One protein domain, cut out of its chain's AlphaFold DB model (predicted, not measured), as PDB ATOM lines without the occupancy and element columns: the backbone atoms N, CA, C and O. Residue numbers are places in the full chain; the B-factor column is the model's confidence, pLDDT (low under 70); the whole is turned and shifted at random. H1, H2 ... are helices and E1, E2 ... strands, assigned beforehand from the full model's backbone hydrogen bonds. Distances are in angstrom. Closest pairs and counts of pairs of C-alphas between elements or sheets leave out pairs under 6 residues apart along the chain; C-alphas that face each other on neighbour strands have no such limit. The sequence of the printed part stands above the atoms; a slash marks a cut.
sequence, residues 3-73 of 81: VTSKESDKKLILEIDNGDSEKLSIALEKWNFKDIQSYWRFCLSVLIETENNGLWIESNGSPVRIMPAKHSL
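This is residues 3 to 73 of the 81 residues of an uncharacterized protein of Candidatus Paracaedibacteraceae bacterium 'Lake Konstanz' (UniProt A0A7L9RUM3). Two separate two-stranded hairpins, E1 with E2 and E3 with E4, lie toward opposite ends of a loose, elongated model, and between them helices H1 and H2 make an open corner, the last part of H1 coming close to the first part of H2. The tip of the first hairpin, residues 7 to 12, sticks out, and residues 66 to 73 form a tail after E4. The printed part has 71 residues, with two named helices and four named strands in the order E1, E2, H1, H2, E3, E4; both sheets are antiparallel, and the class is mixed, helices and strands. The radius of gyration of the C-alphas is 14.6 A, and the spans are 45 by 29 by 24 A.

E1 takes residues 3 to 8, 16.3 A long, and its C-alpha 3 is at (8.362, 21.601, 47.773). E2, residues 11 to 17, is 19.2 A long. H1, residues 21 to 30, measures 14.2 A. H2, residues 36 to 50, measures 21.2 A, from C-alpha 36 at (19.376, 13.381, 53.540) to C-alpha 50 at (28.656, 31.202, 46.867). E3 is residues 56 to 59, 9.3 A long, and E4 is residues 62 to 65, 9.8 A long, with C-alpha 65 at (27.462, 29.007, 36.046).

E1 and E2 form a hairpin of antiparallel neighbours, with 157 degrees between their directions. N 4 and O 15 are within hydrogen-bond range at 2.8 A, as are N 11 and O 8 at 2.9 A. E1 and H1 are apart, and so are E2 and H2. H1 and H2 are close but not clearly touching, with the C-alphas of Leu 28 and Tyr 39 the closest at 7.0 A, and their lines are about perpendicular at 78 degrees. In H1 and H2 every O i to N i+4 pair is within hydrogen-bond range. E3 and E4 form a second hairpin, antiparallel at 140 degrees, with N 64 and O 57 at 2.8 A and N 57 and O 64 at 2.9 A, within hydrogen-bond range. E4 is apart from H2, and both E3 and E4 are apart from H1.

The two C-alphas farthest apart, those of Asp 9 and Gly 61, are 47.3 A from each other. The C-alphas of Val 3 and Leu 73, the first and last printed, are 11.8 A apart. Residues 48 to 53, of which 48 to 50 belong to H2, also stand free. The printed part has no cut, and the five links between named elements are tight. The mean pLDDT of the printed part is 76.5, and residues 3 to 20 and residue 52 are under 70.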
ATOM      1  N   VAL A   3       7.776  21.161  46.508       49.81
ATOM      2  CA  VAL A   3       8.362  21.601  47.773       49.81
ATOM      3  C   VAL A   3       7.258  22.327  48.516       49.81
ATOM      4  O   VAL A   3       6.805  23.385  48.077       49.81
ATOM      5  N   THR A   4       6.789  21.741  49.609       64.56
ATOM      6  CA  THR A   4       5.838  22.371  50.517       64.56
ATOM      7  C   THR A   4       6.606  22.906  51.716       64.56
ATOM      8  O   THR A   4       7.479  22.250  52.277       64.56
ATOM      9  N   SER A   5       6.321  24.144  52.101       57.75
ATOM     10  CA  SER A   5       6.942  24.771  53.264       57.75
ATOM     11  C   SER A   5       5.894  25.052  54.326       57.75
ATOM     12  O   SER A   5       4.832  25.596  54.015       57.75
ATOM     13  N   LYS A   6       6.217  24.752  55.581       68.69
ATOM     14  CA  LYS A   6       5.415  25.131  56.742       68.69
ATOM     15  C   LYS A   6       6.293  25.856  57.753       68.69
ATOM     16  O   LYS A   6       7.330  25.338  58.162       68.69
ATOM     17  N   GLU A   7       5.866  27.037  58.181       53.47
ATOM     18  CA  GLU A   7       6.495  27.746  59.296       53.47
ATOM     19  C   GLU A   7       5.813  27.376  60.618       53.47
ATOM     20  O   GLU A   7       4.586  27.318  60.707       53.47
ATOM     21  N   SER A   8       6.612  27.104  61.653       58.25
ATOM     22  CA  SER A   8       6.138  26.877  63.024       58.25
ATOM     23  C   SER A   8       7.243  27.223  64.016       58.25
ATOM     24  O   SER A   8       8.360  26.735  63.870       58.25
ATOM     25  N   ASP A   9       6.953  28.032  65.039       61.16
ATOM     26  CA  ASP A   9       7.862  28.345  66.159       61.16
ATOM     27  C   ASP A   9       9.324  28.617  65.757       61.16
ATOM     28  O   ASP A   9      10.258  27.956  66.217       61.16
ATOM     29  N   LYS A  10       9.528  29.611  64.881       64.94
ATOM     30  CA  LYS A  10      10.849  30.027  64.356       64.94
ATOM     31  C   LYS A  10      11.591  28.949  63.552       64.94
ATOM     32  O   LYS A  10      12.787  29.081  63.310       64.94
ATOM     33  N   LYS A  11      10.904  27.882  63.141       37.94
ATOM     34  CA  LYS A  11      11.442  26.832  62.276       37.94
ATOM     35  C   LYS A  11      10.748  26.893  60.923       37.94
ATOM     36  O   LYS A  11       9.521  26.931  60.849       37.94
ATOM     37  N   LEU A  12      11.555  26.854  59.871       56.56
ATOM     38  CA  LEU A  12      11.103  26.566  58.519       56.56
ATOM     39  C   LEU A  12      11.188  25.052  58.315       56.56
ATOM     40  O   LEU A  12      12.271  24.473  58.409       56.56
ATOM     41  N   ILE A  13      10.049  24.413  58.074       57.31
ATOM     42  CA  ILE A  13       9.973  22.997  57.721       57.31
ATOM     43  C   ILE A  13       9.777  22.919  56.212       57.31
ATOM     44  O   ILE A  13       8.810  23.468  55.686       57.31
ATOM     45  N   LEU A  14      10.708  22.251  55.534       52.91
ATOM     46  CA  LEU A  14      10.644  21.969  54.104       52.91
ATOM     47  C   LEU A  14      10.289  20.493  53.920       52.91
ATOM     48  O   LEU A  14      11.057  19.611  54.306       52.91
ATOM     49  N   GLU A  15       9.127  20.235  53.340       52.03
ATOM     50  CA  GLU A  15       8.720  18.930  52.832       52.03
ATOM     51  C   GLU A  15       9.005  18.888  51.330       52.03
ATOM     52  O   GLU A  15       8.610  19.776  50.576       52.03
ATOM     53  N   ILE A  16       9.744  17.869  50.899       58.19
ATOM     54  CA  ILE A  16      10.175  17.700  49.512       58.19
ATOM     55  C   ILE A  16       9.610  16.367  49.028       58.19
ATOM     56  O   ILE A  16       9.987  15.320  49.552       58.19
ATOM     57  N   ASP A  17       8.722  16.411  48.036       57.59
ATOM     58  CA  ASP A  17       8.168  15.219  47.392       57.59
ATOM     59  C   ASP A  17       8.990  14.809  46.156       57.59
ATOM     60  O   ASP A  17       9.477  15.637  45.371       57.59
ATOM     61  N   ASN A  18       9.165  13.497  46.024       57.62
ATOM     62  CA  ASN A  18      10.236  12.818  45.316       57.62
ATOM     63  C   ASN A  18      10.026  12.814  43.796       57.62
ATOM     64  O   ASN A  18       9.248  12.034  43.257       57.62
ATOM     65  N   GLY A  19      10.781  13.658  43.092       59.47
ATOM     66  CA  GLY A  19      10.922  13.565  41.634       59.47
ATOM     67  C   GLY A  19      12.100  12.701  41.167       59.47
ATOM     68  O   GLY A  19      12.096  12.268  40.025       59.47
ATOM     69  N   ASP A  20      13.104  12.464  42.021       67.75
ATOM     70  CA  ASP A  20      14.380  11.833  41.635       67.75
ATOM     71  C   ASP A  20      15.060  11.156  42.852       67.75
ATOM     72  O   ASP A  20      16.229  11.390  43.169       67.75
ATOM     73  N   SER A  21      14.304  10.317  43.571       72.19
ATOM     74  CA  SER A  21      14.774   9.583  44.763       72.19
ATOM     75  C   SER A  21      16.063   8.800  44.513       72.19
ATOM     76  O   SER A  21      16.950   8.757  45.359       72.19
ATOM     77  N   GLU A  22      16.180   8.224  43.320       76.81
ATOM     78  CA  GLU A  22      17.326   7.440  42.881       76.81
ATOM     79  C   GLU A  22      18.595   8.293  42.773       76.81
ATOM     80  O   GLU A  22      19.635   7.934  43.322       76.81
ATOM     81  N   LYS A  23      18.513   9.475  42.148       77.44
ATOM     82  CA  LYS A  23      19.663  10.386  42.025       77.44
ATOM     83  C   LYS A  23      20.102  10.921  43.383       77.44
ATOM     84  O   LYS A  23      21.301  11.082  43.617       77.44
ATOM     85  N   LEU A  24      19.145  11.170  44.277       80.12
ATOM     86  CA  LEU A  24      19.435  11.570  45.650       80.12
ATOM     87  C   LEU A  24      20.175  10.459  46.405       80.12
ATOM     88  O   LEU A  24      21.215  10.733  46.999       80.12
ATOM     89  N   SER A  25      19.706   9.210  46.330       82.56
ATOM     90  CA  SER A  25      20.389   8.060  46.940       82.56
ATOM     91  C   SER A  25      21.807   7.875  46.402       82.56
ATOM     92  O   SER A  25      22.743   7.746  47.188       82.56
ATOM     93  N   ILE A  26      21.997   7.968  45.081       83.12
ATOM     94  CA  ILE A  26      23.326   7.898  44.454       83.12
ATOM     95  C   ILE A  26      24.250   8.994  45.000       83.12
ATOM     96  O   ILE A  26      25.421   8.737  45.279       83.12
ATOM     97  N   ALA A  27      23.751  10.223  45.163       83.44
ATOM     98  CA  ALA A  27      24.544  11.325  45.700       83.44
ATOM     99  C   ALA A  27      24.937  11.099  47.170       83.44
ATOM    100  O   ALA A  27      26.087  11.359  47.534       83.44
ATOM    101  N   LEU A  28      24.013  10.587  47.992       89.50
ATOM    102  CA  LEU A  28      24.273  10.254  49.393       89.50
ATOM    103  C   LEU A  28      25.345   9.178  49.527       89.50
ATOM    104  O   LEU A  28      26.296   9.372  50.281       89.50
ATOM    105  N   GLU A  29      25.223   8.084  48.775       90.94
ATOM    106  CA  GLU A  29      26.178   6.974  48.812       90.94
ATOM    107  C   GLU A  29      27.551   7.396  48.285       90.94
ATOM    108  O   GLU A  29      28.562   7.187  48.953       90.94
ATOM    109  N   LYS A  30      27.599   8.061  47.122       91.88
ATOM    110  CA  LYS A  30      28.858   8.485  46.489       91.88
ATOM    111  C   LYS A  30      29.704   9.378  47.397       91.88
ATOM    112  O   LYS A  30      30.929   9.301  47.357       91.88
ATOM    113  N   TRP A  31      29.060  10.240  48.179       89.44
ATOM    114  CA  TRP A  31      29.728  11.185  49.077       89.44
ATOM    115  C   TRP A  31      29.679  10.744  50.547       89.44
ATOM    116  O   TRP A  31      30.128  11.482  51.422       89.44
ATOM    117  N   ASN A  32      29.167   9.539  50.813       93.12
ATOM    118  CA  ASN A  32      29.057   8.922  52.133       93.12
ATOM    119  C   ASN A  32      28.355   9.806  53.186       93.12
ATOM    120  O   ASN A  32      28.793   9.924  54.334       93.12
ATOM    121  N   PHE A  33      27.261  10.460  52.796       93.38
ATOM    122  CA  PHE A  33      26.433  11.219  53.730       93.38
ATOM    123  C   PHE A  33      25.581  10.276  54.583       93.38
ATOM    124  O   PHE A  33      24.915   9.384  54.069       93.38
ATOM    125  N   LYS A  34      25.541  10.528  55.898       90.44
ATOM    126  CA  LYS A  34      24.777   9.705  56.853       90.44
ATOM    127  C   LYS A  34      23.259   9.708  56.624       90.44
ATOM    128  O   LYS A  34      22.590   8.745  56.969       90.44
ATOM    129  N   ASP A  35      22.719  10.820  56.131       86.25
ATOM    130  CA  ASP A  35      21.292  11.040  55.923       86.25
ATOM    131  C   ASP A  35      21.062  12.222  54.963       86.25
ATOM    132  O   ASP A  35      21.947  13.051  54.718       86.25
ATOM    133  N   ILE A  36      19.836  12.310  54.439       85.00
ATOM    134  CA  ILE A  36      19.376  13.381  53.540       85.00
ATOM    135  C   ILE A  36      19.541  14.770  54.180       85.00
ATOM    136  O   ILE A  36      19.861  15.743  53.500       85.00
ATOM    137  N   GLN A  37      19.356  14.882  55.497       85.56
ATOM    138  CA  GLN A  37      19.427  16.163  56.202       85.56
ATOM    139  C   GLN A  37      20.858  16.718  56.220       85.56
ATOM    140  O   GLN A  37      21.066  17.924  56.106       85.56
ATOM    141  N   SER A  38      21.862  15.859  56.367       86.62
ATOM    142  CA  SER A  38      23.275  16.216  56.271       86.62
ATOM    143  C   SER A  38      23.660  16.679  54.869       86.62
ATOM    144  O   SER A  38      24.367  17.678  54.750       86.62
ATOM    145  N   TYR A  39      23.150  16.013  53.832       88.00
ATOM    146  CA  TYR A  39      23.343  16.435  52.445       88.00
ATOM    147  C   TYR A  39      22.762  17.832  52.187       88.00
ATOM    148  O   TYR A  39      23.471  18.711  51.704       88.00
ATOM    149  N   TRP A  40      21.519  18.092  52.606       84.00
ATOM    150  CA  TRP A  40      20.904  19.413  52.431       84.00
ATOM    151  C   TRP A  40      21.642  20.527  53.166       84.00
ATOM    152  O   TRP A  40      21.819  21.605  52.604       84.00
ATOM    153  N   ARG A  41      22.110  20.278  54.398       85.25
ATOM    154  CA  ARG A  41      22.932  21.254  55.135       85.25
ATOM    155  C   ARG A  41      24.205  21.592  54.370       85.25
ATOM    156  O   ARG A  41      24.548  22.762  54.282       85.25
ATOM    157  N   PHE A  42      24.873  20.591  53.797       87.50
ATOM    158  CA  PHE A  42      26.051  20.816  52.964       87.50
ATOM    159  C   PHE A  42      25.718  21.655  51.722       87.50
ATOM    160  O   PHE A  42      26.363  22.677  51.496       87.50
ATOM    161  N   CYS A  43      24.681  21.286  50.962       84.44
ATOM    162  CA  CYS A  43      24.243  22.050  49.792       84.44
ATOM    163  C   CYS A  43      23.904  23.506  50.142       84.44
ATOM    164  O   CYS A  43      24.316  24.414  49.427       84.44
ATOM    165  N   LEU A  44      23.202  23.736  51.254       82.06
ATOM    166  CA  LEU A  44      22.857  25.078  51.717       82.06
ATOM    167  C   LEU A  44      24.098  25.884  52.120       82.06
ATOM    168  O   LEU A  44      24.202  27.045  51.741       82.06
ATOM    169  N   SER A  45      25.055  25.282  52.833       82.62
ATOM    170  CA  SER A  45      26.311  25.955  53.185       82.62
ATOM    171  C   SER A  45      27.100  26.382  51.946       82.62
ATOM    172  O   SER A  45      27.616  27.493  51.908       82.62
ATOM    173  N   VAL A  46      27.154  25.530  50.914       84.44
ATOM    174  CA  VAL A  46      27.776  25.884  49.629       84.44
ATOM    175  C   VAL A  46      27.035  27.047  48.969       84.44
ATOM    176  O   VAL A  46      27.676  27.973  48.485       84.44
ATOM    177  N   LEU A  47      25.698  27.037  48.967       79.44
ATOM    178  CA  LEU A  47      24.901  28.135  48.411       79.44
ATOM    179  C   LEU A  47      25.156  29.462  49.140       79.44
ATOM    180  O   LEU A  47      25.386  30.465  48.476       79.44
ATOM    181  N   ILE A  48      25.186  29.460  50.476       78.94
ATOM    182  CA  ILE A  48      25.458  30.657  51.291       78.94
ATOM    183  C   ILE A  48      26.849  31.227  50.987       78.94
ATOM    184  O   ILE A  48      26.993  32.423  50.754       78.94
ATOM    185  N   GLU A  49      27.875  30.376  50.941       81.62
ATOM    186  CA  GLU A  49      29.248  30.813  50.648       81.62
ATOM    187  C   GLU A  49      29.386  31.371  49.220       81.62
ATOM    188  O   GLU A  49      30.197  32.256  48.938       81.62
ATOM    189  N   THR A  50      28.579  30.855  48.291       80.56
ATOM    190  CA  THR A  50      28.656  31.202  46.867       80.56
ATOM    191  C   THR A  50      27.695  32.306  46.446       80.56
ATOM    192  O   THR A  50      27.798  32.766  45.311       80.56
ATOM    193  N   GLU A  51      26.818  32.800  47.323       73.69
ATOM    194  CA  GLU A  51      25.798  33.806  46.988       73.69
ATOM    195  C   GLU A  51      26.408  35.091  46.393       73.69
ATOM    196  O   GLU A  51      25.884  35.639  45.425       73.69
ATOM    197  N   ASN A  52      27.587  35.500  46.877       65.94
ATOM    198  CA  ASN A  52      28.310  36.676  46.371       65.94
ATOM    199  C   ASN A  52      29.333  36.369  45.258       65.94
ATOM    200  O   ASN A  52      29.814  37.293  44.607       65.94
ATOM    201  N   ASN A  53      29.677  35.095  45.037       72.81
ATOM    202  CA  ASN A  53      30.785  34.683  44.161       72.81
ATOM    203  C   ASN A  53      30.331  33.896  42.916       72.81
ATOM    204  O   ASN A  53      31.062  33.796  41.931       72.81
ATOM    205  N   GLY A  54      29.110  33.357  42.938       74.06
ATOM    206  CA  GLY A  54      28.596  32.421  41.945       74.06
ATOM    207  C   GLY A  54      29.248  31.037  42.042       74.06
ATOM    208  O   GLY A  54      30.441  30.896  42.304       74.06
ATOM    209  N   LEU A  55      28.462  29.989  41.800       80.25
ATOM    210  CA  LEU A  55      28.962  28.621  41.677       80.25
ATOM    211  C   LEU A  55      29.178  28.293  40.194       80.25
ATOM    212  O   LEU A  55      28.258  28.435  39.391       80.25
ATOM    213  N   TRP A  56      30.377  27.839  39.834       82.75
ATOM    214  CA  TRP A  56      30.750  27.499  38.458       82.75
ATOM    215  C   TRP A  56      31.276  26.068  38.389       82.75
ATOM    216  O   TRP A  56      31.986  25.624  39.290       82.75
ATOM    217  N   ILE A  57      30.946  25.354  37.315       83.88
ATOM    218  CA  ILE A  57      31.517  24.041  36.997       83.88
ATOM    219  C   ILE A  57      32.106  24.044  35.597       83.88
ATOM    220  O   ILE A  57      31.633  24.756  34.716       83.88
ATOM    221  N   GLU A  58      33.116  23.215  35.371       87.62
ATOM    222  CA  GLU A  58      33.619  22.971  34.028       87.62
ATOM    223  C   GLU A  58      32.696  21.980  33.308       87.62
ATOM    224  O   GLU A  58      32.458  20.865  33.777       87.62
ATOM    225  N   SER A  59      32.147  22.394  32.169       84.06
ATOM    226  CA  SER A  59      31.305  21.559  31.318       84.06
ATOM    227  C   SER A  59      31.718  21.762  29.867       84.06
ATOM    228  O   SER A  59      31.773  22.891  29.384       84.06
ATOM    229  N   ASN A  60      32.049  20.673  29.169       87.44
ATOM    230  CA  ASN A  60      32.535  20.712  27.784       87.44
ATOM    231  C   ASN A  60      33.729  21.673  27.573       87.44
ATOM    232  O   ASN A  60      33.804  22.365  26.560       87.44
ATOM    233  N   GLY A  61      34.647  21.742  28.546       90.88
ATOM    234  CA  GLY A  61      35.841  22.597  28.489       90.88
ATOM    235  C   GLY A  61      35.565  24.094  28.657       90.88
ATOM    236  O   GLY A  61      36.425  24.912  28.346       90.88
ATOM    237  N   SER A  62      34.368  24.477  29.106       88.06
ATOM    238  CA  SER A  62      34.017  25.863  29.416       88.06
ATOM    239  C   SER A  62      33.404  25.973  30.815       88.06
ATOM    240  O   SER A  62      32.663  25.079  31.232       88.06
ATOM    241  N   PRO A  63      33.682  27.058  31.558       87.56
ATOM    242  CA  PRO A  63      33.021  27.306  32.828       87.56
ATOM    243  C   PRO A  63      31.546  27.648  32.588       87.56
ATOM    244  O   PRO A  63      31.214  28.570  31.844       87.56
ATOM    245  N   VAL A  64      30.656  26.910  33.242       86.19
ATOM    246  CA  VAL A  64      29.209  27.126  33.232       86.19
ATOM    247  C   VAL A  64      28.768  27.480  34.642       86.19
ATOM    248  O   VAL A  64      29.051  26.753  35.598       86.19
ATOM    249  N   ARG A  65      28.060  28.602  34.775       84.38
ATOM    250  CA  ARG A  65      27.462  29.007  36.046       84.38
ATOM    251  C   ARG A  65      26.310  28.067  36.380       84.38
ATOM    252  O   ARG A  65      25.396  27.889  35.576       84.38
ATOM    253  N   ILE A  66      26.342  27.489  37.573       82.00
ATOM    254  CA  ILE A  66      25.221  26.725  38.110       82.00
ATOM    255  C   ILE A  66      24.167  27.715  38.592       82.00
ATOM    256  O   ILE A  66      24.433  28.554  39.450       82.00
ATOM    257  N   MET A  67      22.959  27.583  38.050       81.50
ATOM    258  CA  MET A  67      21.778  28.313  38.496       81.50
ATOM    259  C   MET A  67      20.575  27.366  38.558       81.50
ATOM    260  O   MET A  67      20.556  26.357  37.842       81.50
ATOM    261  N   PRO A  68      19.566  27.659  39.395       78.06
ATOM    262  CA  PRO A  68      18.315  26.918  39.376       78.06
ATOM    263  C   PRO A  68      17.678  26.951  37.983       78.06
ATOM    264  O   PRO A  68      17.737  27.957  37.274       78.06
ATOM    265  N   ALA A  69      17.040  25.852  37.584       76.38
ATOM    266  CA  ALA A  69      16.293  25.823  36.334       76.38
ATOM    267  C   ALA A  69      15.132  26.830  36.381       76.38
ATOM    268  O   ALA A  69      14.482  26.968  37.416       76.38
ATOM    269  N   LYS A  70      14.827  27.488  35.252       78.19
ATOM    270  CA  LYS A  70      13.793  28.541  35.191       78.19
ATOM    271  C   LYS A  70      12.436  28.105  35.759       78.19
ATOM    272  O   LYS A  70      11.800  28.871  36.463       78.19
ATOM    273  N   HIS A  71      12.024  26.863  35.506       77.69
ATOM    274  CA  HIS A  71      10.757  26.307  36.005       77.69
ATOM    275  C   HIS A  71      10.725  26.067  37.525       77.69
ATOM    276  O   HIS A  71       9.674  25.742  38.069       77.69
ATOM    277  N   SER A  72      11.872  26.170  38.196       73.12
ATOM    278  CA  SER A  72      12.011  26.033  39.648       73.12
ATOM    279  C   SER A  72      12.054  27.387  40.361       73.12
ATOM    280  O   SER A  72      12.102  27.423  41.589       73.12
ATOM    281  N   LEU A  73      12.072  28.492  39.610       80.00
ATOM    282  CA  LEU A  73      12.041  29.853  40.135       80.00
ATOM    283  C   LEU A  73      10.597  30.360  40.191       80.00
ATOM    284  O   LEU A  73       9.733  29.904  39.444       80.00
TER     285      LEU A  73